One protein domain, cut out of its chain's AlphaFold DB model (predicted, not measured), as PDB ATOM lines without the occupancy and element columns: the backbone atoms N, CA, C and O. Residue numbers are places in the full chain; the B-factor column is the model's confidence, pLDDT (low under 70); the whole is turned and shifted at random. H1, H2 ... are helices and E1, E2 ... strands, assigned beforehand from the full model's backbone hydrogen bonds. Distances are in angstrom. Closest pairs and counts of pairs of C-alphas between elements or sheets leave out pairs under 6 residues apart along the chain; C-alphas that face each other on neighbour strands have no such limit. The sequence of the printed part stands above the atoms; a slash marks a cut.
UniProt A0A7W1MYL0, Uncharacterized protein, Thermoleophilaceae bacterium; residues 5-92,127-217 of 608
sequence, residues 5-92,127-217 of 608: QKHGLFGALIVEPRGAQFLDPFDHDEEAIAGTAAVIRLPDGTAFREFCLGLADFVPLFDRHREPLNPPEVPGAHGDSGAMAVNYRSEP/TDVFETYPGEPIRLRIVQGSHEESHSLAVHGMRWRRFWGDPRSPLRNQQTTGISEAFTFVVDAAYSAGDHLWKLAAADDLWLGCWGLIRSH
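What this domain is: This is residues 5 to 92 and 127 to 217 of the 608 residues of an uncharacterized protein of Thermoleophilaceae bacterium (UniProt A0A7W1MYL0). With little regular structure, this is a sandwich of two strongly twisted sheets, H1 near one end. One holds meander E1 to E4, successive antiparallel neighbours, with E6 and E9; the other, mixed and curled, runs E5, E11, E10, E7, E8. The 179 printed residues, mostly strand by class, are compact, radius of gyration of the C-alphas 17.3 A, spanning 57 by 36 by 30 A.

Where its parts are: Find E3, residues 47 to 59, 35.0 A long, from C-alpha 47 at (169.443, 61.677, 201.888). Find E1 at 21 to 23, E2 37 to 41, E4 83 to 86, E5 129 to 132, E6 138 to 144, E7 151 to 155, E8 174 to 177, E9 182 to 187, E10 194 to 200, H1 203 to 208, E11 211 to 216, ending at (185.613, 62.217, 205.861).

How they stand to each other: Beside E3, find E2 and E4 on one side, parallel E6 on the other; N 53 and O 141 are 2.8 A apart. H1, with every O i to N i+4 pair within hydrogen-bond range, is on the curled sheet, over none of its strands.

The domain as a whole: Across the cut, residues 93 to 126, the gap is 9.8 A. Links E1 to E2, E3 to E4 and E7 to E8 are long. Residues 76, 78 and 146 have pLDDT under 70.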
ATOM      1  N   GLN A   5     170.115  66.963 235.828       77.12
ATOM      2  CA  GLN A   5     170.731  67.386 234.563       77.12
ATOM      3  C   GLN A   5     172.265  67.298 234.595       77.12
ATOM      4  O   GLN A   5     172.828  66.779 233.639       77.12
ATOM      5  N   LYS A   6     172.918  67.616 235.730       79.75
ATOM      6  CA  LYS A   6     174.362  67.355 235.946       79.75
ATOM      7  C   LYS A   6     174.720  65.864 235.823       79.75
ATOM      8  O   LYS A   6     175.838  65.500 235.487       79.75
ATOM      9  N   HIS A   7     173.750  64.983 236.075       81.94
ATOM     10  CA  HIS A   7     173.870  63.533 235.902       81.94
ATOM     11  C   HIS A   7     173.341  63.029 234.552       81.94
ATOM     12  O   HIS A   7     173.098  61.833 234.394       81.94
ATOM     13  N   GLY A   8     173.147  63.923 233.583       81.19
ATOM     14  CA  GLY A   8     172.831  63.540 232.217       81.19
ATOM     15  C   GLY A   8     171.349  63.333 231.910       81.19
ATOM     16  O   GLY A   8     171.024  62.772 230.874       81.19
ATOM     17  N   LEU A   9     170.416  63.754 232.771       85.88
ATOM     18  CA  LEU A   9     168.982  63.657 232.455       85.88
ATOM     19  C   LEU A   9     168.543  64.808 231.537       85.88
ATOM     20  O   LEU A   9     167.796  65.700 231.947       85.88
ATOM     21  N   PHE A  10     169.006  64.757 230.293       85.56
ATOM     22  CA  PHE A  10     168.563  65.573 229.169       85.56
ATOM     23  C   PHE A  10     168.425  64.684 227.926       85.56
ATOM     24  O   PHE A  10     168.838  63.525 227.908       85.56
ATOM     25  N   GLY A  11     167.792  65.203 226.883       85.56
ATOM     26  CA  GLY A  11     167.617  64.475 225.637       85.56
ATOM     27  C   GLY A  11     167.056  65.373 224.552       85.56
ATOM     28  O   GLY A  11     166.558  66.464 224.830       85.56
ATOM     29  N   ALA A  12     167.129  64.890 223.320       88.62
ATOM     30  CA  ALA A  12     166.594  65.565 222.153       88.62
ATOM     31  C   ALA A  12     165.596  64.643 221.452       88.62
ATOM     32  O   ALA A  12     165.838  63.444 221.319       88.62
ATOM     33  N   LEU A  13     164.484  65.213 220.996       91.56
ATOM     34  CA  LEU A  13     163.620  64.579 220.009       91.56
ATOM     35  C   LEU A  13     163.870  65.283 218.681       91.56
ATOM     36  O   LEU A  13     163.520  66.456 218.535       91.56
ATOM     37  N   ILE A  14     164.482  64.578 217.736       91.94
ATOM     38  CA  ILE A  14     164.689  65.099 216.388       91.94
ATOM     39  C   ILE A  14     163.452  64.779 215.553       91.94
ATOM     40  O   ILE A  14     162.919  63.672 215.606       91.94
ATOM     41  N   VAL A  15     162.955  65.782 214.834       92.69
ATOM     42  CA  VAL A  15     161.735  65.679 214.034       92.69
ATOM     43  C   VAL A  15     162.073  65.980 212.587       92.69
ATOM     44  O   VAL A  15     162.492  67.091 212.268       92.69
ATOM     45  N   GLU A  16     161.807  65.002 211.730       94.56
ATOM     46  CA  GLU A  16     162.002  65.096 210.287       94.56
ATOM     47  C   GLU A  16     160.677  65.237 209.526       94.56
ATOM     48  O   GLU A  16     159.603  64.945 210.073       94.56
ATOM     49  N   PRO A  17     160.713  65.691 208.256       94.38
ATOM     50  CA  PRO A  17     159.533  65.752 207.408       94.38
ATOM     51  C   PRO A  17     158.765  64.429 207.371       94.38
ATOM     52  O   PRO A  17     159.329  63.334 207.379       94.38
ATOM     53  N   ARG A  18     157.437  64.525 207.272       96.50
ATOM     54  CA  ARG A  18     156.565  63.349 207.203       96.50
ATOM     55  C   ARG A  18     156.987  62.425 206.057       96.50
ATOM     56  O   ARG A  18     156.984  62.838 204.902       96.50
ATOM     57  N   GLY A  19     157.219  61.156 206.385       95.88
ATOM     58  CA  GLY A  19     157.620  60.123 205.429       95.88
ATOM     59  C   GLY A  19     159.133  59.958 205.286       95.88
ATOM     60  O   GLY A  19     159.548  59.105 204.507       95.88
ATOM     61  N   ALA A  20     159.938  60.740 206.013       96.75
ATOM     62  CA  ALA A  20     161.361  60.470 206.148       96.75
ATOM     63  C   ALA A  20     161.599  59.101 206.810       96.75
ATOM     64  O   ALA A  20     160.829  58.678 207.678       96.75
ATOM     65  N   GLN A  21     162.661  58.421 206.385       96.88
ATOM     66  CA  GLN A  21     163.144  57.167 206.960       96.88
ATOM     67  C   GLN A  21     164.419  57.438 207.757       96.88
ATOM     68  O   GLN A  21     165.295  58.157 207.274       96.88
ATOM     69  N   PHE A  22     164.522  56.835 208.938       97.31
ATOM     70  CA  PHE A  22     165.699  56.890 209.800       97.31
ATOM     71  C   PHE A  22     166.453  55.572 209.640       97.31
ATOM     72  O   PHE A  22     165.942  54.526 210.025       97.31
ATOM     73  N   LEU A  23     167.631  55.608 209.027       97.62
ATOM     74  CA  LEU A  23     168.436  54.427 208.711       97.62
ATOM     75  C   LEU A  23     169.686  54.391 209.597       97.62
ATOM     76  O   LEU A  23     170.238  55.452 209.917       97.62
ATOM     77  N   ASP A  24     170.140  53.196 209.980       97.31
ATOM     78  CA  ASP A  24     171.410  53.043 210.697       97.31
ATOM     79  C   ASP A  24     172.579  53.545 209.815       97.31
ATOM     80  O   ASP A  24     172.631  53.224 208.625       97.31
ATOM     81  N   PRO A  25     173.516  54.361 210.345       96.06
ATOM     82  CA  PRO A  25     174.620  54.917 209.555       96.06
ATOM     83  C   PRO A  25     175.555  53.886 208.915       96.06
ATOM     84  O   PRO A  25     176.245  54.217 207.948       96.06
ATOM     85  N   PHE A  26     175.626  52.683 209.486       96.12
ATOM     86  CA  PHE A  26     176.536  51.609 209.099       96.12
ATOM     87  C   PHE A  26     175.810  50.450 208.396       96.12
ATOM     88  O   PHE A  26     176.464  49.652 207.723       96.12
ATOM     89  N   ASP A  27     174.477  50.387 208.491       96.06
ATOM     90  CA  ASP A  27     173.627  49.430 207.776       96.06
ATOM     91  C   ASP A  27     172.283  50.057 207.348       96.06
ATOM     92  O   ASP A  27     171.327  50.147 208.113       96.06
ATOM     93  N   HIS A  28     172.179  50.473 206.082       95.19
ATOM     94  CA  HIS A  28     170.977  51.140 205.563       95.19
ATOM     95  C   HIS A  28     169.729  50.244 205.454       95.19
ATOM     96  O   HIS A  28     168.662  50.766 205.117       95.19
ATOM     97  N   ASP A  29     169.849  48.936 205.698       95.19
ATOM     98  CA  ASP A  29     168.707  48.018 205.745       95.19
ATOM     99  C   ASP A  29     168.027  47.999 207.131       95.19
ATOM    100  O   ASP A  29     166.900  47.510 207.254       95.19
ATOM    101  N   GLU A  30     168.663  48.581 208.153       96.69
ATOM    102  CA  GLU A  30     168.158  48.660 209.525       96.69
ATOM    103  C   GLU A  30     167.630  50.066 209.869       96.69
ATOM    104  O   GLU A  30     168.139  51.095 209.414       96.69
ATOM    105  N   GLU A  31     166.583  50.120 210.699       96.31
ATOM    106  CA  GLU A  31     165.984  51.379 211.162       96.31
ATOM    107  C   GLU A  31     166.751  51.949 212.366       96.31
ATOM    108  O   GLU A  31     166.924  51.286 213.393       96.31
ATOM    109  N   ALA A  32     167.144  53.222 212.289       94.88
ATOM    110  CA  ALA A  32     167.729  53.945 213.414       94.88
ATOM    111  C   ALA A  32     166.629  54.460 214.357       94.88
ATOM    112  O   ALA A  32     166.005  55.492 214.114       94.88
ATOM    113  N   ILE A  33     166.407  53.754 215.468       87.62
ATOM    114  CA  ILE A  33     165.387  54.124 216.470       87.62
ATOM    115  C   ILE A  33     165.893  55.222 217.426       87.62
ATOM    116  O   ILE A  33     165.116  56.056 217.892       87.62
ATOM    117  N   ALA A  34     167.188  55.210 217.756       90.94
ATOM    118  CA  ALA A  34     167.843  56.178 218.634       90.94
ATOM    119  C   ALA A  34     169.364  56.149 218.422       90.94
ATOM    120  O   ALA A  34     169.919  55.106 218.085       90.94
ATOM    121  N   GLY A  35     170.046  57.263 218.684       92.38
ATOM    122  CA  GLY A  35     171.501  57.351 218.579       92.38
ATOM    123  C   GLY A  35     171.994  58.790 218.465       92.38
ATOM    124  O   GLY A  35     171.203  59.732 218.463       92.38
ATOM    125  N   THR A  36     173.314  58.949 218.374       94.88
ATOM    126  CA  THR A  36     173.977  60.235 218.094       94.88
ATOM    127  C   THR A  36     174.189  60.463 216.598       94.88
ATOM    128  O   THR A  36     174.545  61.571 216.201       94.88
ATOM    129  N   ALA A  37     173.944  59.447 215.764       96.75
ATOM    130  CA  ALA A  37     174.016  59.536 214.316       96.75
ATOM    131  C   ALA A  37     172.924  58.697 213.637       96.75
ATOM    132  O   ALA A  37     172.547  57.641 214.143       96.75
ATOM    133  N   ALA A  38     172.450  59.159 212.482       97.50
ATOM    134  CA  ALA A  38     171.530  58.441 211.600       97.50
ATOM    135  C   ALA A  38     171.767  58.851 210.137       97.50
ATOM    136  O   ALA A  38     172.361  59.896 209.856       97.50
ATOM    137  N   VAL A  39     171.269  58.056 209.194       97.81
ATOM    138  CA  VAL A  39     171.067  58.491 207.808       97.81
ATOM    139  C   VAL A  39     169.587  58.755 207.602       97.81
ATOM    140  O   VAL A  39     168.756  57.866 207.772       97.81
ATOM    141  N   ILE A  40     169.246  59.982 207.221       97.31
ATOM    142  CA  ILE A  40     167.862  60.364 206.960       97.31
ATOM    143  C   ILE A  40     167.628  60.323 205.461       97.31
ATOM    144  O   ILE A  40     168.275  61.058 204.717       97.31
ATOM    145  N   ARG A  41     166.686  59.488 205.014       96.81
ATOM    146  CA  ARG A  41     166.192  59.498 203.630       96.81
ATOM    147  C   ARG A  41     164.847  60.210 203.576       96.81
ATOM    148  O   ARG A  41     163.884  59.768 204.201       96.81
ATOM    149  N   LEU A  42     164.770  61.294 202.817       95.69
ATOM    150  CA  LEU A  42     163.555  62.077 202.630       95.69
ATOM    151  C   LEU A  42     162.601  61.423 201.609       95.69
ATOM    152  O   LEU A  42     163.032  60.627 200.770       95.69
ATOM    153  N   PRO A  43     161.296  61.773 201.631       94.81
ATOM    154  CA  PRO A  43     160.310  61.237 200.685       94.81
ATOM    155  C   PRO A  43     160.616  61.506 199.206       94.81
ATOM    156  O   PRO A  43     160.112  60.795 198.341       94.81
ATOM    157  N   ASP A  44     161.401  62.544 198.911       94.00
ATOM    158  CA  ASP A  44     161.834  62.891 197.554       94.00
ATOM    159  C   ASP A  44     163.026  62.048 197.059       94.00
ATOM    160  O   ASP A  44     163.449  62.192 195.912       94.00
ATOM    161  N   GLY A  45     163.536  61.141 197.898       92.06
ATOM    162  CA  GLY A  45     164.656  60.256 197.602       92.06
ATOM    163  C   GLY A  45     166.027  60.833 197.949       92.06
ATOM    164  O   GLY A  45     167.006  60.091 197.885       92.06
ATOM    165  N   THR A  46     166.120  62.108 198.342       93.12
ATOM    166  CA  THR A  46     167.376  62.683 198.841       93.12
ATOM    167  C   THR A  46     167.710  62.140 200.228       93.12
ATOM    168  O   THR A  46     166.828  61.700 200.969       93.12
ATOM    169  N   ALA A  47     168.993  62.138 200.584       95.31
ATOM    170  CA  ALA A  47     169.443  61.677 201.888       95.31
ATOM    171  C   ALA A  47     170.576  62.546 202.438       95.31
ATOM    172  O   ALA A  47     171.316  63.172 201.677       95.31
ATOM    173  N   PHE A  48     170.708  62.566 203.761       95.75
ATOM    174  CA  PHE A  48     171.788  63.247 204.469       95.75
ATOM    175  C   PHE A  48     172.212  62.454 205.707       95.75
ATOM    176  O   PHE A  48     171.438  61.661 206.249       95.75
ATOM    177  N   ARG A  49     173.442  62.694 206.169       96.94
ATOM    178  CA  ARG A  49     173.908  62.209 207.471       96.94
ATOM    179  C   ARG A  49     173.466  63.174 208.551       96.94
ATOM    180  O   ARG A  49     173.674  64.379 208.434       96.94
ATOM    181  N   GLU A  50     172.864  62.656 209.602       97.38
ATOM    182  CA  GLU A  50     172.473  63.430 210.766       97.38
ATOM    183  C   GLU A  50     173.384  63.086 211.935       97.38
ATOM    184  O   GLU A  50     173.517  61.917 212.281       97.38
ATOM    185  N   PHE A  51     173.999  64.102 212.534       97.75
ATOM    186  CA  PHE A  51     174.865  63.987 213.705       97.75
ATOM    187  C   PHE A  51     174.314  64.857 214.829       97.75
ATOM    188  O   PHE A  51     173.879  65.981 214.582       97.75
ATOM    189  N   CYS A  52     174.341  64.365 216.063       96.19
ATOM    190  CA  CYS A  52     173.780  65.051 217.220       96.19
ATOM    191  C   CYS A  52     174.807  65.188 218.344       96.19
ATOM    192  O   CYS A  52     175.406  64.203 218.773       96.19
ATOM    193  N   LEU A  53     174.979  66.416 218.831       94.88
ATOM    194  CA  LEU A  53     175.830  66.781 219.958       94.88
ATOM    195  C   LEU A  53     174.953  67.306 221.103       94.88
ATOM    196  O   LEU A  53     174.378  68.395 221.018       94.88
ATOM    197  N   GLY A  54     174.843  66.536 222.182       93.00
ATOM    198  CA  GLY A  54     174.204  66.955 223.428       93.00
ATOM    199  C   GLY A  54     175.242  67.456 224.427       93.00
ATOM    200  O   GLY A  54     176.071  66.667 224.878       93.00
ATOM    201  N   LEU A  55     175.188  68.745 224.768       91.81
ATOM    202  CA  LEU A  55     176.133  69.380 225.691       91.81
ATOM    203  C   LEU A  55     175.681  69.234 227.147       91.81
ATOM    204  O   LEU A  55     174.492  69.398 227.447       91.81
ATOM    205  N   ALA A  56     176.643  68.972 228.031       88.81
ATOM    206  CA  ALA A  56     176.460  68.887 229.473       88.81
ATOM    207  C   ALA A  56     177.586  69.615 230.221       88.81
ATOM    208  O   ALA A  56     178.764  69.380 229.949       88.81
ATOM    209  N   ASP A  57     177.207  70.417 231.210       85.56
ATOM    210  CA  ASP A  57     178.083  71.119 232.135       85.56
ATOM    211  C   ASP A  57     178.032  70.509 233.529       85.56
ATOM    212  O   ASP A  57     177.100  69.787 233.910       85.56
ATOM    213  N   PHE A  58     179.092  70.784 234.287       85.12
ATOM    214  CA  PHE A  58     179.212  70.407 235.692       85.12
ATOM    215  C   PHE A  58     178.957  68.919 235.960       85.12
ATOM    216  O   PHE A  58     178.407  68.525 236.996       85.12
ATOM    217  N   VAL A  59     179.364  68.071 235.017       88.62
ATOM    218  CA  VAL A  59     179.267  66.621 235.110       88.62
ATOM    219  C   VAL A  59     180.241  66.146 236.189       88.62
ATOM    220  O   VAL A  59     181.447  66.388 236.080       88.62
ATOM    221  N   PRO A  60     179.775  65.459 237.245       87.81
ATOM    222  CA  PRO A  60     180.650  64.978 238.304       87.81
ATOM    223  C   PRO A  60     181.465  63.779 237.804       87.81
ATOM    224  O   PRO A  60     180.998  62.637 237.821       87.81
ATOM    225  N   LEU A  61     182.688  64.051 237.345       87.56
ATOM    226  CA  LEU A  61     183.639  63.045 236.880       87.56
ATOM    227  C   LEU A  61     184.586  62.603 237.998       87.56
ATOM    228  O   LEU A  61     184.966  63.388 238.868       87.56
ATOM    229  N   PHE A  62     184.986  61.333 237.936       89.50
ATOM    230  CA  PHE A  62     185.918  60.703 238.863       89.50
ATOM    231  C   PHE A  62     187.041  60.027 238.084       89.50
ATOM    232  O   PHE A  62     186.812  59.476 237.004       89.50
ATOM    233  N   ASP A  63     188.242  60.033 238.648       86.88
ATOM    234  CA  ASP A  63     189.369  59.302 238.089       86.88
ATOM    235  C   ASP A  63     189.255  57.780 238.335       86.88
ATOM    236  O   ASP A  63     188.332  57.264 238.977       86.88
ATOM    237  N   ARG A  64     190.244  57.023 237.847       87.69
ATOM    238  CA  ARG A  64     190.305  55.560 238.035       87.69
ATOM    239  C   ARG A  64     190.432  55.122 239.503       87.69
ATOM    240  O   ARG A  64     190.227  53.944 239.802       87.69
ATOM    241  N   HIS A  65     190.823  56.030 240.395       91.94
ATOM    242  CA  HIS A  65     190.958  55.808 241.830       91.94
ATOM    243  C   HIS A  65     189.682  56.173 242.601       91.94
ATOM    244  O   HIS A  65     189.611  55.884 243.793       91.94
ATOM    245  N   ARG A  66     188.639  56.650 241.900       90.06
ATOM    246  CA  ARG A  66     187.371  57.155 242.451       90.06
ATOM    247  C   ARG A  66     187.526  58.467 243.213       90.06
ATOM    248  O   ARG A  66     186.690  58.771 244.061       90.06
ATOM    249  N   GLU A  67     188.539  59.248 242.868       90.44
ATOM    250  CA  GLU A  67     188.682  60.614 243.347       90.44
ATOM    251  C   GLU A  67     187.972  61.571 242.375       90.44
ATOM    252  O   GLU A  67     188.109  61.419 241.155       90.44
ATOM    253  N   PRO A  68     187.158  62.518 242.870       89.19
ATOM    254  CA  PRO A  68     186.464  63.478 242.018       89.19
ATOM    255  C   PRO A  68     187.463  64.427 241.346       89.19
ATOM    256  O   PRO A  68     188.377  64.925 241.997       89.19
ATOM    257  N   LEU A  69     187.264  64.719 240.057       88.19
ATOM    258  CA  LEU A  69     188.167  65.594 239.296       88.19
ATOM    259  C   LEU A  69     188.036  67.074 239.675       88.19
ATOM    260  O   LEU A  69     189.033  67.784 239.720       88.19
ATOM    261  N   ASN A  70     186.812  67.522 239.956       88.12
ATOM    262  CA  ASN A  70     186.501  68.886 240.383       88.12
ATOM    263  C   ASN A  70     185.402  68.846 241.463       88.12
ATOM    264  O   ASN A  70     184.220  69.025 241.148       88.12
ATOM    265  N   PRO A  71     185.736  68.469 242.711       87.19
ATOM    266  CA  PRO A  71     184.746  68.344 243.773       87.19
ATOM    267  C   PRO A  71     184.173  69.710 244.174       87.19
ATOM    268  O   PRO A  71     184.888  70.709 244.140       87.19
ATOM    269  N   PRO A  72     182.911  69.770 244.633       81.81
ATOM    270  CA  PRO A  72     182.383  70.985 245.241       81.81
ATOM    271  C   PRO A  72     183.123  71.303 246.546       81.81
ATOM    272  O   PRO A  72     183.487  70.387 247.288       81.81
ATOM    273  N   GLU A  73     183.275  72.591 246.866       77.69
ATOM    274  CA  GLU A  73     183.941  73.039 248.104       77.69
ATOM    275  C   GLU A  73     183.301  72.444 249.364       77.69
ATOM    276  O   GLU A  73     183.986  72.044 250.307       77.69
ATOM    277  N   VAL A  74     181.968  72.353 249.367       79.81
ATOM    278  CA  VAL A  74     181.190  71.672 250.401       79.81
ATOM    279  C   VAL A  74     180.110  70.790 249.766       79.81
ATOM    280  O   VAL A  74     179.607  71.106 248.684       79.81
ATOM    281  N   PRO A  75     179.698  69.689 250.421       76.44
ATOM    282  CA  PRO A  75     178.625  68.843 249.910       76.44
ATOM    283  C   PRO A  75     177.343  69.640 249.633       76.44
ATOM    284  O   PRO A  75     176.786  70.267 250.532       76.44
ATOM    285  N   GLY A  76     176.860  69.583 248.389       68.19
ATOM    286  CA  GLY A  76     175.648  70.286 247.958       68.19
ATOM    287  C   GLY A  76     175.844  71.760 247.588       68.19
ATOM    288  O   GLY A  76     174.842  72.435 247.362       68.19
ATOM    289  N   ALA A  77     177.085  72.257 247.515       73.00
ATOM    290  CA  ALA A  77     177.365  73.591 246.990       73.00
ATOM    291  C   ALA A  77     176.872  73.744 245.542       73.00
ATOM    292  O   ALA A  77     176.858  72.785 244.767       73.00
ATOM    293  N   HIS A  78     176.479  74.968 245.194       68.50
ATOM    294  CA  HIS A  78     175.964  75.310 243.869       68.50
ATOM    295  C   HIS A  78     177.027  75.819 242.892       68.50
ATOM    296  O   HIS A  78     176.666  76.009 241.741       68.50
ATOM    297  N   GLY A  79     178.282  75.991 243.320       70.44
ATOM    298  CA  GLY A  79     179.356  76.482 242.451       70.44
ATOM    299  C   GLY A  79     179.813  75.485 241.381       70.44
ATOM    300  O   GLY A  79     179.314  74.346 241.306       70.44
ATOM    301  N   ASP A  80     180.825  75.915 240.629       78.25
ATOM    302  CA  ASP A  80     181.318  75.345 239.364       78.25
ATOM    303  C   ASP A  80     182.140  74.064 239.546       78.25
ATOM    304  O   ASP A  80     183.300  73.922 239.162       78.25
ATOM    305  N   SER A  81     181.511  73.095 240.202       82.81
ATOM    306  CA  SER A  81     182.017  71.743 240.413       82.81
ATOM    307  C   SER A  81     181.650  70.822 239.253       82.81
ATOM    308  O   SER A  81     180.584  70.942 238.655       82.81
ATOM    309  N   GLY A  82     182.502  69.837 238.977       86.88
ATOM    310  CA  GLY A  82     182.382  68.940 237.826       86.88
ATOM    311  C   GLY A  82     183.169  69.407 236.597       86.88
ATOM    312  O   GLY A  82     184.015  70.292 236.676       86.88
ATOM    313  N   ALA A  83     182.929  68.752 235.468       89.31
ATOM    314  CA  ALA A  83     183.579  69.003 234.183       89.31
ATOM    315  C   ALA A  83     182.533  69.105 233.063       89.31
ATOM    316  O   ALA A  83     181.341  68.918 233.305       89.31
ATOM    317  N   MET A  84     182.973  69.348 231.833       90.00
ATOM    318  CA  MET A  84     182.093  69.360 230.667       90.00
ATOM    319  C   MET A  84     182.081  67.995 229.965       90.00
ATOM    320  O   MET A  84     183.039  67.221 230.050       90.00
ATOM    321  N   ALA A  85     180.985  67.682 229.276       91.12
ATOM    322  CA  ALA A  85     180.865  66.487 228.450       91.12
ATOM    323  C   ALA A  85     179.951  66.721 227.241       91.12
ATOM    324  O   ALA A  85     179.031  67.537 227.266       91.12
ATOM    325  N   VAL A  86     180.163  65.921 226.201       93.75
ATOM    326  CA  VAL A  86     179.325  65.866 225.005       93.75
ATOM    327  C   VAL A  86     178.872  64.428 224.797       93.75
ATOM    328  O   VAL A  86     179.693  63.514 224.805       93.75
ATOM    329  N   ASN A  87     177.562  64.201 224.677       93.44
ATOM    330  CA  ASN A  87     176.969  62.859 224.557       93.44
ATOM    331  C   ASN A  87     177.441  61.878 225.652       93.44
ATOM    332  O   ASN A  87     177.694  60.700 225.400       93.44
ATOM    333  N   TYR A  88     177.567  62.373 226.889       91.06
ATOM    334  CA  TYR A  88     178.084  61.627 228.051       91.06
ATOM    335  C   TYR A  88     179.555  61.185 227.938       91.06
ATOM    336  O   TYR A  88     179.995  60.306 228.683       91.06
ATOM    337  N   ARG A  89     180.321  61.775 227.017       93.38
ATOM    338  CA  ARG A  89     181.748  61.520 226.801       93.38
ATOM    339  C   ARG A  89     182.553  62.810 226.948       93.38
ATOM    340  O   ARG A  89     182.039  63.900 226.729       93.38
ATOM    341  N   SER A  90     183.829  62.673 227.271       93.50
ATOM    342  CA  SER A  90     184.814  63.751 227.196       93.50
ATOM    343  C   SER A  90     186.181  63.159 226.856       93.50
ATOM    344  O   SER A  90     186.447  61.994 227.160       93.50
ATOM    345  N   GLU A  91     187.038  63.949 226.211       95.12
ATOM    346  CA  GLU A  91     188.450  63.621 225.967       95.12
ATOM    347  C   GLU A  91     189.350  64.727 226.561       95.12
ATOM    348  O   GLU A  91     189.819  65.604 225.825       95.12
ATOM    349  N   PRO A  92     189.550  64.755 227.894       92.88
ATOM    350  CA  PRO A  92     190.266  65.844 228.551       92.88
ATOM    351  C   PRO A  92     191.725  65.935 228.096       92.88
ATOM    352  O   PRO A  92     192.454  64.939 228.076       92.88
ATOM    353  N   THR A 127     185.323  60.933 222.752       97.19
ATOM    354  CA  THR A 127     184.110  61.559 222.206       97.19
ATOM    355  C   THR A 127     183.737  60.952 220.852       97.19
ATOM    356  O   THR A 127     184.482  60.152 220.285       97.19
ATOM    357  N   ASP A 128     182.559  61.296 220.328       94.31
ATOM    358  CA  ASP A 128     182.094  60.735 219.060       94.31
ATOM    359  C   ASP A 128     183.042  61.058 217.889       94.31
ATOM    360  O   ASP A 128     183.472  62.200 217.677       94.31
ATOM    361  N   VAL A 129     183.313  60.021 217.092       97.69
ATOM    362  CA  VAL A 129     183.924  60.117 215.764       97.69
ATOM    363  C   VAL A 129     182.820  59.857 214.749       97.69
ATOM    364  O   VAL A 129     182.471  58.708 214.484       97.69
ATOM    365  N   PHE A 130     182.250  60.924 214.200       98.25
ATOM    366  CA  PHE A 130     181.265  60.803 213.130       98.25
ATOM    367  C   PHE A 130     181.968  60.499 211.815       98.25
ATOM    368  O   PHE A 130     183.030  61.052 211.545       98.25
ATOM    369  N   GLU A 131     181.391  59.639 210.983       97.88
ATOM    370  CA  GLU A 131     182.006  59.221 209.724       97.88
ATOM    371  C   GLU A 131     181.144  59.633 208.527       97.88
ATOM    372  O   GLU A 131     179.914  59.589 208.574       97.88
ATOM    373  N   THR A 132     181.798  60.069 207.454       96.00
ATOM    374  CA  THR A 132     181.166  60.569 206.229       96.00
ATOM    375  C   THR A 132     182.075  60.358 205.015       96.00
ATOM    376  O   THR A 132     183.219  59.915 205.153       96.00
ATOM    377  N   TYR A 133     181.593  60.727 203.830       94.25
ATOM    378  CA  TYR A 133     182.397  60.888 202.621       94.25
ATOM    379  C   TYR A 133     182.406  62.348 202.130       94.25
ATOM    380  O   TYR A 133     181.447  63.082 202.373       94.25
ATOM    381  N   PRO A 134     183.458  62.790 201.409       90.06
ATOM    382  CA  PRO A 134     183.556  64.140 200.866       90.06
ATOM    383  C   PRO A 134     182.310  64.566 200.082       90.06
ATOM    384  O   PRO A 134     181.912  63.910 199.115       90.06
ATOM    385  N   GLY A 135     181.721  65.690 200.498       83.44
ATOM    386  CA  GLY A 135     180.561  66.298 199.843       83.44
ATOM    387  C   GLY A 135     179.203  65.678 200.187       83.44
ATOM    388  O   GLY A 135     178.192  66.190 199.712       83.44
ATOM    389  N   GLU A 136     179.137  64.627 201.012       92.25
ATOM    390  CA  GLU A 136     177.846  64.126 201.493       92.25
ATOM    391  C   GLU A 136     177.162  65.175 202.389       92.25
ATOM    392  O   GLU A 136     177.814  65.713 203.291       92.25
ATOM    393  N   PRO A 137     175.863  65.473 202.189       93.69
ATOM    394  CA  PRO A 137     175.158  66.443 203.017       93.69
ATOM    395  C   PRO A 137     175.133  66.013 204.485       93.69
ATOM    396  O   PRO A 137     174.767  64.876 204.802       93.69
ATOM    397  N   ILE A 138     175.470  66.940 205.380       95.88
ATOM    398  CA  ILE A 138     175.412  66.729 206.830       95.88
ATOM    399  C   ILE A 138     174.371  67.670 207.448       95.88
ATOM    400  O   ILE A 138     174.241  68.848 207.089       95.88
ATOM    401  N   ARG A 139     173.618  67.149 208.414       96.75
ATOM    402  CA  ARG A 139     172.840  67.915 209.388       96.75
ATOM    403  C   ARG A 139     173.486  67.722 210.750       96.75
ATOM    404  O   ARG A 139     173.434  66.633 211.310       96.75
ATOM    405  N   LEU A 140     174.102  68.777 211.274       96.94
ATOM    406  CA  LEU A 140     174.658  68.773 212.623       96.94
ATOM    407  C   LEU A 140     173.649  69.418 213.574       96.94
ATOM    408  O   LEU A 140     173.275  70.581 213.412       96.94
ATOM    409  N   ARG A 141     173.191  68.650 214.555       95.56
ATOM    410  CA  ARG A 141     172.290  69.075 215.625       95.56
ATOM    411  C   ARG A 141     173.126  69.359 216.861       95.56
ATOM    412  O   ARG A 141     173.940  68.527 217.255       95.56
ATOM    413  N   ILE A 142     172.882  70.493 217.499       93.62
ATOM    414  CA  ILE A 142     173.397  70.765 218.839       93.62
ATOM    415  C   ILE A 142     172.225  71.047 219.766       93.62
ATOM    416  O   ILE A 142     171.290  71.763 219.394       93.62
ATOM    417  N   VAL A 143     172.275  70.476 220.962       91.81
ATOM    418  CA  VAL A 143     171.330  70.767 222.037       91.81
ATOM    419  C   VAL A 143     172.130  71.063 223.292       91.81
ATOM    420  O   VAL A 143     172.855  70.205 223.795       91.81
ATOM    421  N   GLN A 144     171.980  72.281 223.802       87.44
ATOM    422  CA  GLN A 144     172.520  72.673 225.092       87.44
ATOM    423  C   GLN A 144     171.477  72.257 226.141       87.44
ATOM    424  O   GLN A 144     170.463  72.919 226.357       87.44
ATOM    425  N   GLY A 145     171.673  71.072 226.731       72.50
ATOM    426  CA  GLY A 145     170.811  70.529 227.793       72.50
ATOM    427  C   GLY A 145     171.155  71.074 229.185       72.50
ATOM    428  O   GLY A 145     170.704  70.528 230.200       72.50
ATOM    429  N   SER A 146     171.982  72.117 229.211       69.94
ATOM    430  CA  SER A 146     172.919  72.454 230.271       69.94
ATOM    431  C   SER A 146     172.477  73.668 231.088       69.94
ATOM    432  O   SER A 146     171.384  74.191 230.878       69.94
ATOM    433  N   HIS A 147     173.239  74.047 232.111       70.38
ATOM    434  CA  HIS A 147     172.790  74.913 233.202       70.38
ATOM    435  C   HIS A 147     173.283  76.337 233.206       70.38
ATOM    436  O   HIS A 147     172.543  77.177 233.718       70.38
ATOM    437  N   GLU A 148     174.478  76.602 232.705       75.12
ATOM    438  CA  GLU A 148     175.133  77.863 233.046       75.12
ATOM    439  C   GLU A 148     176.014  78.368 231.924       75.12
ATOM    440  O   GLU A 148     175.786  79.472 231.430       75.12
ATOM    441  N   GLU A 149     176.943  77.530 231.468       80.12
ATOM    442  CA  GLU A 149     177.982  77.995 230.567       80.12
ATOM    443  C   GLU A 149     177.485  78.204 229.138       80.12
ATOM    444  O   GLU A 149     176.653  77.460 228.590       80.12
ATOM    445  N   SER A 150     178.025  79.260 228.528       88.00
ATOM    446  CA  SER A 150     177.933  79.457 227.090       88.00
ATOM    447  C   SER A 150     179.056  78.704 226.399       88.00
ATOM    448  O   SER A 150     180.211  78.795 226.797       88.00
ATOM    449  N   HIS A 151     178.723  78.036 225.302       92.12
ATOM    450  CA  HIS A 151     179.692  77.282 224.515       92.12
ATOM    451  C   HIS A 151     179.812  77.847 223.105       92.12
ATOM    452  O   HIS A 151     178.874  78.442 222.573       92.12
ATOM    453  N   SER A 152     180.966  77.633 222.480       93.94
ATOM    454  CA  SER A 152     181.258  78.113 221.129       93.94
ATOM    455  C   SER A 152     181.537  76.945 220.188       93.94
ATOM    456  O   SER A 152     182.683  76.531 220.044       93.94
ATOM    457  N   LEU A 153     180.516  76.380 219.540       96.00
ATOM    458  CA  LEU A 153     180.751  75.297 218.583       96.00
ATOM    459  C   LEU A 153     181.453  75.843 217.339       96.00
ATOM    460  O   LEU A 153     180.924  76.752 216.709       96.00
ATOM    461  N   ALA A 154     182.560  75.224 216.931       96.62
ATOM    462  CA  ALA A 154     183.204  75.434 215.641       96.62
ATOM    463  C   ALA A 154     183.578  74.103 214.973       96.62
ATOM    464  O   ALA A 154     183.907  73.128 215.653       96.62
ATOM    465  N   VAL A 155     183.550  74.063 213.635       97.19
ATOM    466  CA  VAL A 155     183.950  72.881 212.849       97.19
ATOM    467  C   VAL A 155     184.961  73.277 211.775       97.19
ATOM    468  O   VAL A 155     184.682  74.103 210.908       97.19
ATOM    469  N   HIS A 156     186.146  72.671 211.821       96.94
ATOM    470  CA  HIS A 156     187.236  72.954 210.891       96.94
ATOM    471  C   HIS A 156     186.886  72.470 209.474       96.94
ATOM    472  O   HIS A 156     186.471  71.328 209.278       96.94
ATOM    473  N   GLY A 157     187.059  73.331 208.466       93.75
ATOM    474  CA  GLY A 157     186.802  73.001 207.056       93.75
ATOM    475  C   GLY A 157     185.326  72.777 206.690       93.75
ATOM    476  O   GLY A 157     185.045  72.308 205.589       93.75
ATOM    477  N   MET A 158     184.386  73.091 207.588       94.69
ATOM    478  CA  MET A 158     182.943  73.019 207.337       94.69
ATOM    479  C   MET A 158     182.269  74.334 207.723       94.69
ATOM    480  O   MET A 158     182.724  75.054 208.606       94.69
ATOM    481  N   ARG A 159     181.167  74.654 207.049       94.19
ATOM    482  CA  ARG A 159     180.415  75.896 207.254       94.19
ATOM    483  C   ARG A 159     178.962  75.727 206.835       94.19
ATOM    484  O   ARG A 159     178.632  74.848 206.039       94.19
ATOM    485  N   TRP A 160     178.108  76.596 207.347       95.19
ATOM    486  CA  TRP A 160     176.662  76.581 207.158       95.19
ATOM    487  C   TRP A 160     176.122  78.004 207.030       95.19
ATOM    488  O   TRP A 160     176.802  78.988 207.317       95.19
ATOM    489  N   ARG A 161     174.869  78.138 206.601       94.12
ATOM    490  CA  ARG A 161     174.141  79.413 206.642       94.12
ATOM    491  C   ARG A 161     173.651  79.663 208.070       94.12
ATOM    492  O   ARG A 161     173.085  78.753 208.671       94.12
ATOM    493  N   ARG A 162     173.812  80.886 208.598       91.50
ATOM    494  CA  ARG A 162     173.315  81.263 209.944       91.50
ATOM    495  C   ARG A 162     171.828  80.937 210.116       91.50
ATOM    496  O   ARG A 162     171.422  80.419 211.149       91.50
ATOM    497  N   PHE A 163     171.029  81.223 209.093       91.44
ATOM    498  CA  PHE A 163     169.635  80.807 208.991       91.44
ATOM    499  C   PHE A 163     169.503  79.847 207.813       91.44
ATOM    500  O   PHE A 163     169.491  80.273 206.662       91.44
ATOM    501  N   TRP A 164     169.400  78.551 208.100       89.38
ATOM    502  CA  TRP A 164     169.390  77.496 207.079       89.38
ATOM    503  C   TRP A 164     168.247  77.622 206.056       89.38
ATOM    504  O   TRP A 164     168.390  77.164 204.927       89.38
ATOM    505  N   GLY A 165     167.134  78.266 206.422       88.19
ATOM    506  CA  GLY A 165     166.000  78.520 205.529       88.19
ATOM    507  C   GLY A 165     166.146  79.742 204.612       88.19
ATOM    508  O   GLY A 165     165.280  79.955 203.766       88.19
ATOM    509  N   ASP A 166     167.200  80.557 204.764       91.00
ATOM    510  CA  ASP A 166     167.468  81.712 203.897       91.00
ATOM    511  C   ASP A 166     168.839  81.562 203.211       91.00
ATOM    512  O   ASP A 166     169.876  81.740 203.856       91.00
ATOM    513  N   PRO A 167     168.891  81.290 201.892       90.19
ATOM    514  CA  PRO A 167     170.154  81.131 201.168       90.19
ATOM    515  C   PRO A 167     170.995  82.416 201.110       90.19
ATOM    516  O   PRO A 167     172.190  82.346 200.824       90.19
ATOM    517  N   ARG A 168     170.399  83.584 201.395       90.50
ATOM    518  CA  ARG A 168     171.100  84.877 201.478       90.50
ATOM    519  C   ARG A 168     171.659  85.145 202.873       90.50
ATOM    520  O   ARG A 168     172.376  86.122 203.064       90.50
ATOM    521  N   SER A 169     171.317  84.313 203.858       91.56
ATOM    522  CA  SER A 169     171.885  84.394 205.200       91.56
ATOM    523  C   SER A 169     173.407  84.237 205.133       91.56
ATOM    524  O   SER A 169     173.907  83.466 204.306       91.56
ATOM    525  N   PRO A 170     174.180  84.942 205.969       91.25
ATOM    526  CA  PRO A 170     175.628  84.849 205.895       91.25
ATOM    527  C   PRO A 170     176.129  83.441 206.254       91.25
ATOM    528  O   PRO A 170     175.498  82.712 207.027       91.25
ATOM    529  N   LEU A 171     177.275  83.067 205.678       93.88
ATOM    530  CA  LEU A 171     177.981  81.841 206.043       93.88
ATOM    531  C   LEU A 171     178.625  81.992 207.429       93.88
ATOM    532  O   LEU A 171     179.094  83.070 207.800       93.88
ATOM    533  N   ARG A 172     178.625  80.904 208.193       94.12
ATOM    534  CA  ARG A 172     179.224  80.775 209.524       94.12
ATOM    535  C   ARG A 172     179.860  79.393 209.661       94.12
ATOM    536  O   ARG A 172     179.391  78.436 209.053       94.12
ATOM    537  N   ASN A 173     180.910  79.295 210.463       94.19
ATOM    538  CA  ASN A 173     181.511  78.033 210.908       94.19
ATOM    539  C   ASN A 173     181.602  77.958 212.440       94.19
ATOM    540  O   ASN A 173     182.194  77.019 212.965       94.19
ATOM    541  N   GLN A 174     181.034  78.955 213.126       95.44
ATOM    542  CA  GLN A 174     180.970  79.076 214.573       95.44
ATOM    543  C   GLN A 174     179.531  79.403 214.998       95.44
ATOM    544  O   GLN A 174     178.824  80.137 214.297       95.44
ATOM    545  N   GLN A 175     179.090  78.845 216.126       95.00
ATOM    546  CA  GLN A 175     177.821  79.169 216.775       95.00
ATOM    547  C   GLN A 175     177.999  79.221 218.294       95.00
ATOM    548  O   GLN A 175     178.308  78.209 218.925       95.00
ATOM    549  N   THR A 176     177.712  80.384 218.877       94.12
ATOM    550  CA  THR A 176     177.547  80.525 220.326       94.12
ATOM    551  C   THR A 176     176.236  79.874 220.752       94.12
ATOM    552  O   THR A 176     175.201  80.142 220.142       94.12
ATOM    553  N   THR A 177     176.254  79.064 221.802       90.69
ATOM    554  CA  THR A 177     175.055  78.457 222.384       90.69
ATOM    555  C   THR A 177     174.955  78.805 223.860       90.69
ATOM    556  O   THR A 177     175.888  78.536 224.616       90.69
ATOM    557  N   GLY A 178     173.831  79.388 224.261       88.00
ATOM    558  CA  GLY A 178     173.467  79.617 225.654       88.00
ATOM    559  C   GLY A 178     172.552  78.529 226.216       88.00
ATOM    560  O   GLY A 178     172.307  77.491 225.595       88.00
ATOM    561  N   ILE A 179     172.029  78.799 227.412       84.69
ATOM    562  CA  ILE A 179     171.217  77.852 228.177       84.69
ATOM    563  C   ILE A 179     169.919  77.488 227.442       84.69
ATOM    564  O   ILE A 179     169.139  78.366 227.073       84.69
ATOM    565  N   SER A 180     169.642  76.186 227.318       85.12
ATOM    566  CA  SER A 180     168.423  75.622 226.718       85.12
ATOM    567  C   SER A 180     168.212  75.976 225.241       85.12
ATOM    568  O   SER A 180     167.079  75.953 224.753       85.12
ATOM    569  N   GLU A 181     169.288  76.284 224.515       90.62
ATOM    570  CA  GLU A 181     169.239  76.489 223.070       90.62
ATOM    571  C   GLU A 181     169.462  75.187 222.291       90.62
ATOM    572  O   GLU A 181     170.140  74.253 222.729       90.62
ATOM    573  N   ALA A 182     168.899  75.141 221.087       92.38
ATOM    574  CA  ALA A 182     169.124  74.071 220.132       92.38
ATOM    575  C   ALA A 182     169.291  74.662 218.733       92.38
ATOM    576  O   ALA A 182     168.507  75.519 218.317       92.38
ATOM    577  N   PHE A 183     170.284  74.175 217.993       94.00
ATOM    578  CA  PHE A 183     170.550  74.622 216.630       94.00
ATOM    579  C   PHE A 183     170.645  73.440 215.669       94.00
ATOM    580  O   PHE A 183     170.985  72.315 216.033       94.00
ATOM    581  N   THR A 184     170.308  73.716 214.413       94.62
ATOM    582  CA  THR A 184     170.500  72.801 213.289       94.62
ATOM    583  C   THR A 184     171.378  73.497 212.267       94.62
ATOM    584  O   THR A 184     171.014  74.558 211.755       94.62
ATOM    585  N   PHE A 185     172.513  72.881 211.962       95.94
ATOM    586  CA  PHE A 185     173.455  73.352 210.962       95.94
ATOM    587  C   PHE A 185     173.363  72.474 209.725       95.94
ATOM    588  O   PHE A 185     173.439  71.246 209.792       95.94
ATOM    589  N   VAL A 186     173.181  73.133 208.589       96.19
ATOM    590  CA  VAL A 186     173.055  72.512 207.275       96.19
ATOM    591  C   VAL A 186     174.391  72.661 206.559       96.19
ATOM    592  O   VAL A 186     174.728  73.754 206.097       96.19
ATOM    593  N   VAL A 187     175.163  71.575 206.509       94.25
ATOM    594  CA  VAL A 187     176.456  71.515 205.818       94.25
ATOM    595  C   VAL A 187     176.237  70.823 204.477       94.25
ATOM    596  O   VAL A 187     176.377  69.610 204.345       94.25
ATOM    597  N   ASP A 188     175.846  71.632 203.496       84.62
ATOM    598  CA  ASP A 188     175.690  71.216 202.094       84.62
ATOM    599  C   ASP A 188     176.877  71.678 201.228       84.62
ATOM    600  O   ASP A 188     177.024  71.265 200.080       84.62
ATOM    601  N   ALA A 189     177.730  72.561 201.765       80.19
ATOM    602  CA  ALA A 189     178.962  72.961 201.102       80.19
ATOM    603  C   ALA A 189     179.934  71.781 201.069       80.19
ATOM    604  O   ALA A 189     180.067  71.047 202.048       80.19
ATOM    605  N   ALA A 190     180.641  71.626 199.955       80.81
ATOM    606  CA  ALA A 190     181.588  70.540 199.829       80.81
ATOM    607  C   ALA A 190     182.793  70.719 200.767       80.81
ATOM    608  O   ALA A 190     183.285  71.830 200.972       80.81
ATOM    609  N   TYR A 191     183.269  69.602 201.310       89.94
ATOM    610  CA  TYR A 191     184.395  69.517 202.236       89.94
ATOM    611  C   TYR A 191     185.349  68.401 201.793       89.94
ATOM    612  O   TYR A 191     184.964  67.483 201.064       89.94
ATOM    613  N   SER A 192     186.620  68.504 202.183       91.25
ATOM    614  CA  SER A 192     187.671  67.573 201.764       91.25
ATOM    615  C   SER A 192     187.585  66.214 202.465       91.25
ATOM    616  O   SER A 192     186.848  66.027 203.430       91.25
ATOM    617  N   ALA A 193     188.387  65.253 202.008       93.50
ATOM    618  CA  ALA A 193     188.712  64.081 202.815       93.50
ATOM    619  C   ALA A 193     189.647  64.459 203.978       93.50
ATOM    620  O   ALA A 193     190.395  65.434 203.887       93.50
ATOM    621  N   GLY A 194     189.664  63.643 205.030       95.69
ATOM    622  CA  GLY A 194     190.471  63.843 206.234       95.69
ATOM    623  C   GLY A 194     189.630  63.915 207.507       95.69
ATOM    624  O   GLY A 194     188.409  63.769 207.483       95.69
ATOM    625  N   ASP A 195     190.307  64.130 208.629       98.25
ATOM    626  CA  ASP A 195     189.662  64.286 209.931       98.25
ATOM    627  C   ASP A 195     189.421  65.776 210.204       98.25
ATOM    628  O   ASP A 195     190.367  66.555 210.315       98.25
ATOM    629  N   HIS A 196     188.155  66.174 210.297       97.94
ATOM    630  CA  HIS A 196     187.735  67.527 210.650       97.94
ATOM    631  C   HIS A 196     187.560  67.626 212.167       97.94
ATOM    632  O   HIS A 196     186.876  66.791 212.762       97.94
ATOM    633  N   LEU A 197     188.150  68.645 212.795       98.38
ATOM    634  CA  LEU A 197     187.960  68.917 214.220       98.38
ATOM    635  C   LEU A 197     186.628  69.639 214.423       98.38
ATOM    636  O   LEU A 197     186.452  70.752 213.923       98.38
ATOM    637  N   TRP A 198     185.717  69.043 215.187       97.88
ATOM    638  CA  TRP A 198     184.667  69.811 215.849       97.88
ATOM    639  C   TRP A 198     185.125  70.122 217.274       97.88
ATOM    640  O   TRP A 198     185.724  69.275 217.940       97.88
ATOM    641  N   LYS A 199     184.880  71.346 217.736       96.62
ATOM    642  CA  LYS A 199     185.281  71.805 219.069       96.62
ATOM    643  C   LYS A 199     184.265  72.770 219.652       96.62
ATOM    644  O   LYS A 199     183.640  73.523 218.910       96.62
ATOM    645  N   LEU A 200     184.170  72.794 220.972       95.44
ATOM    646  CA  LEU A 200     183.713  73.967 221.702       95.44
ATOM    647  C   LEU A 200     184.951  74.841 221.977       95.44
ATOM    648  O   LEU A 200     185.891  74.378 222.603       95.44
ATOM    649  N   ALA A 201     185.023  76.040 221.397       94.38
ATOM    650  CA  ALA A 201     186.278  76.740 221.093       94.38
ATOM    651  C   ALA A 201     186.925  77.525 222.251       94.38
ATOM    652  O   ALA A 201     188.036  78.045 222.069       94.38
ATOM    653  N   ALA A 202     186.249  77.631 223.398       93.06
ATOM    654  CA  ALA A 202     186.839  78.183 224.614       93.06
ATOM    655  C   ALA A 202     187.931  77.250 225.155       93.06
ATOM    656  O   ALA A 202     187.854  76.030 224.981       93.06
ATOM    657  N   ALA A 203     188.959  77.816 225.787       92.62
ATOM    658  CA  ALA A 203     190.081  77.042 226.307       92.62
ATOM    659  C   ALA A 203     189.624  76.011 227.345       92.62
ATOM    660  O   ALA A 203     190.050  74.861 227.284       92.62
ATOM    661  N   ASP A 204     188.712  76.405 228.230       91.06
ATOM    662  CA  ASP A 204     188.127  75.581 229.286       91.06
ATOM    663  C   ASP A 204     187.384  74.371 228.698       91.06
ATOM    664  O   ASP A 204     187.655  73.227 229.058       91.06
ATOM    665  N   ASP A 205     186.520  74.608 227.710       93.19
ATOM    666  CA  ASP A 205     185.785  73.564 226.996       93.19
ATOM    667  C   ASP A 205     186.722  72.566 226.292       93.19
ATOM    668  O   ASP A 205     186.581  71.345 226.433       93.19
ATOM    669  N   LEU A 206     187.699  73.078 225.534       93.94
ATOM    670  CA  LEU A 206     188.699  72.251 224.861       93.94
ATOM    671  C   LEU A 206     189.494  71.426 225.871       93.94
ATOM    672  O   LEU A 206     189.650  70.219 225.684       93.94
ATOM    673  N   TRP A 207     189.964  72.068 226.944       93.88
ATOM    674  CA  TRP A 207     190.751  71.444 228.000       93.88
ATOM    675  C   TRP A 207     189.991  70.312 228.688       93.88
ATOM    676  O   TRP A 207     190.536  69.220 228.874       93.88
ATOM    677  N   LEU A 208     188.716  70.544 229.003       93.38
ATOM    678  CA  LEU A 208     187.832  69.573 229.647       93.38
ATOM    679  C   LEU A 208     187.360  68.462 228.699       93.38
ATOM    680  O   LEU A 208     186.831  67.450 229.160       93.38
ATOM    681  N   GLY A 209     187.628  68.594 227.399       94.62
ATOM    682  CA  GLY A 209     187.480  67.519 226.428       94.62
ATOM    683  C   GLY A 209     186.239  67.601 225.550       94.62
ATOM    684  O   GLY A 209     185.791  66.568 225.048       94.62
ATOM    685  N   CYS A 210     185.694  68.802 225.348       95.69
ATOM    686  CA  CYS A 210     184.565  69.071 224.457       95.69
ATOM    687  C   CYS A 210     185.012  69.282 223.003       95.69
ATOM    688  O   CYS A 210     184.827  70.346 222.404       95.69
ATOM    689  N   TRP A 211     185.613  68.249 222.424       97.88
ATOM    690  CA  TRP A 211     186.045  68.216 221.028       97.88
ATOM    691  C   TRP A 211     185.971  66.790 220.489       97.88
ATOM    692  O   TRP A 211     185.949  65.835 221.263       97.88
ATOM    693  N   GLY A 212     185.964  66.625 219.170       98.31
ATOM    694  CA  GLY A 212     185.969  65.313 218.527       98.31
ATOM    695  C   GLY A 212     186.174  65.413 217.020       98.31
ATOM    696  O   GLY A 212     186.648  66.431 216.512       98.31
ATOM    697  N   LEU A 213     185.847  64.341 216.293       98.62
ATOM    698  CA  LEU A 213     186.164  64.228 214.869       98.62
ATOM    699  C   LEU A 213     184.910  64.041 214.007       98.62
ATOM    700  O   LEU A 213     184.024  63.260 214.345       98.62
ATOM    701  N   ILE A 214     184.887  64.700 212.847       98.44
ATOM    702  CA  ILE A 214     184.116  64.253 211.682       98.44
ATOM    703  C   ILE A 214     185.122  63.714 210.662       98.44
ATOM    704  O   ILE A 214     185.886  64.464 210.056       98.44
ATOM    705  N   ARG A 215     185.162  62.394 210.503       98.19
ATOM    706  CA  ARG A 215     186.064  61.677 209.605       98.19
ATOM    707  C   ARG A 215     185.435  61.530 208.228       98.19
ATOM    708  O   ARG A 215     184.516  60.740 208.032       98.19
ATOM    709  N   SER A 216     185.978  62.270 207.273       96.25
ATOM    710  CA  SER A 216     185.613  62.217 205.861       96.25
ATOM    711  C   SER A 216     186.558  61.262 205.128       96.25
ATOM    712  O   SER A 216     187.736  61.569 204.910       96.25
ATOM    713  N   HIS A 217     186.087  60.061 204.790       95.12
ATOM    714  CA  HIS A 217     186.935  59.035 204.175       95.12
ATOM    715  C   HIS A 217     187.256  59.374 202.714       95.12
ATOM    716  O   HIS A 217     186.350  59.703 201.955       95.12
TER     717      HIS A 217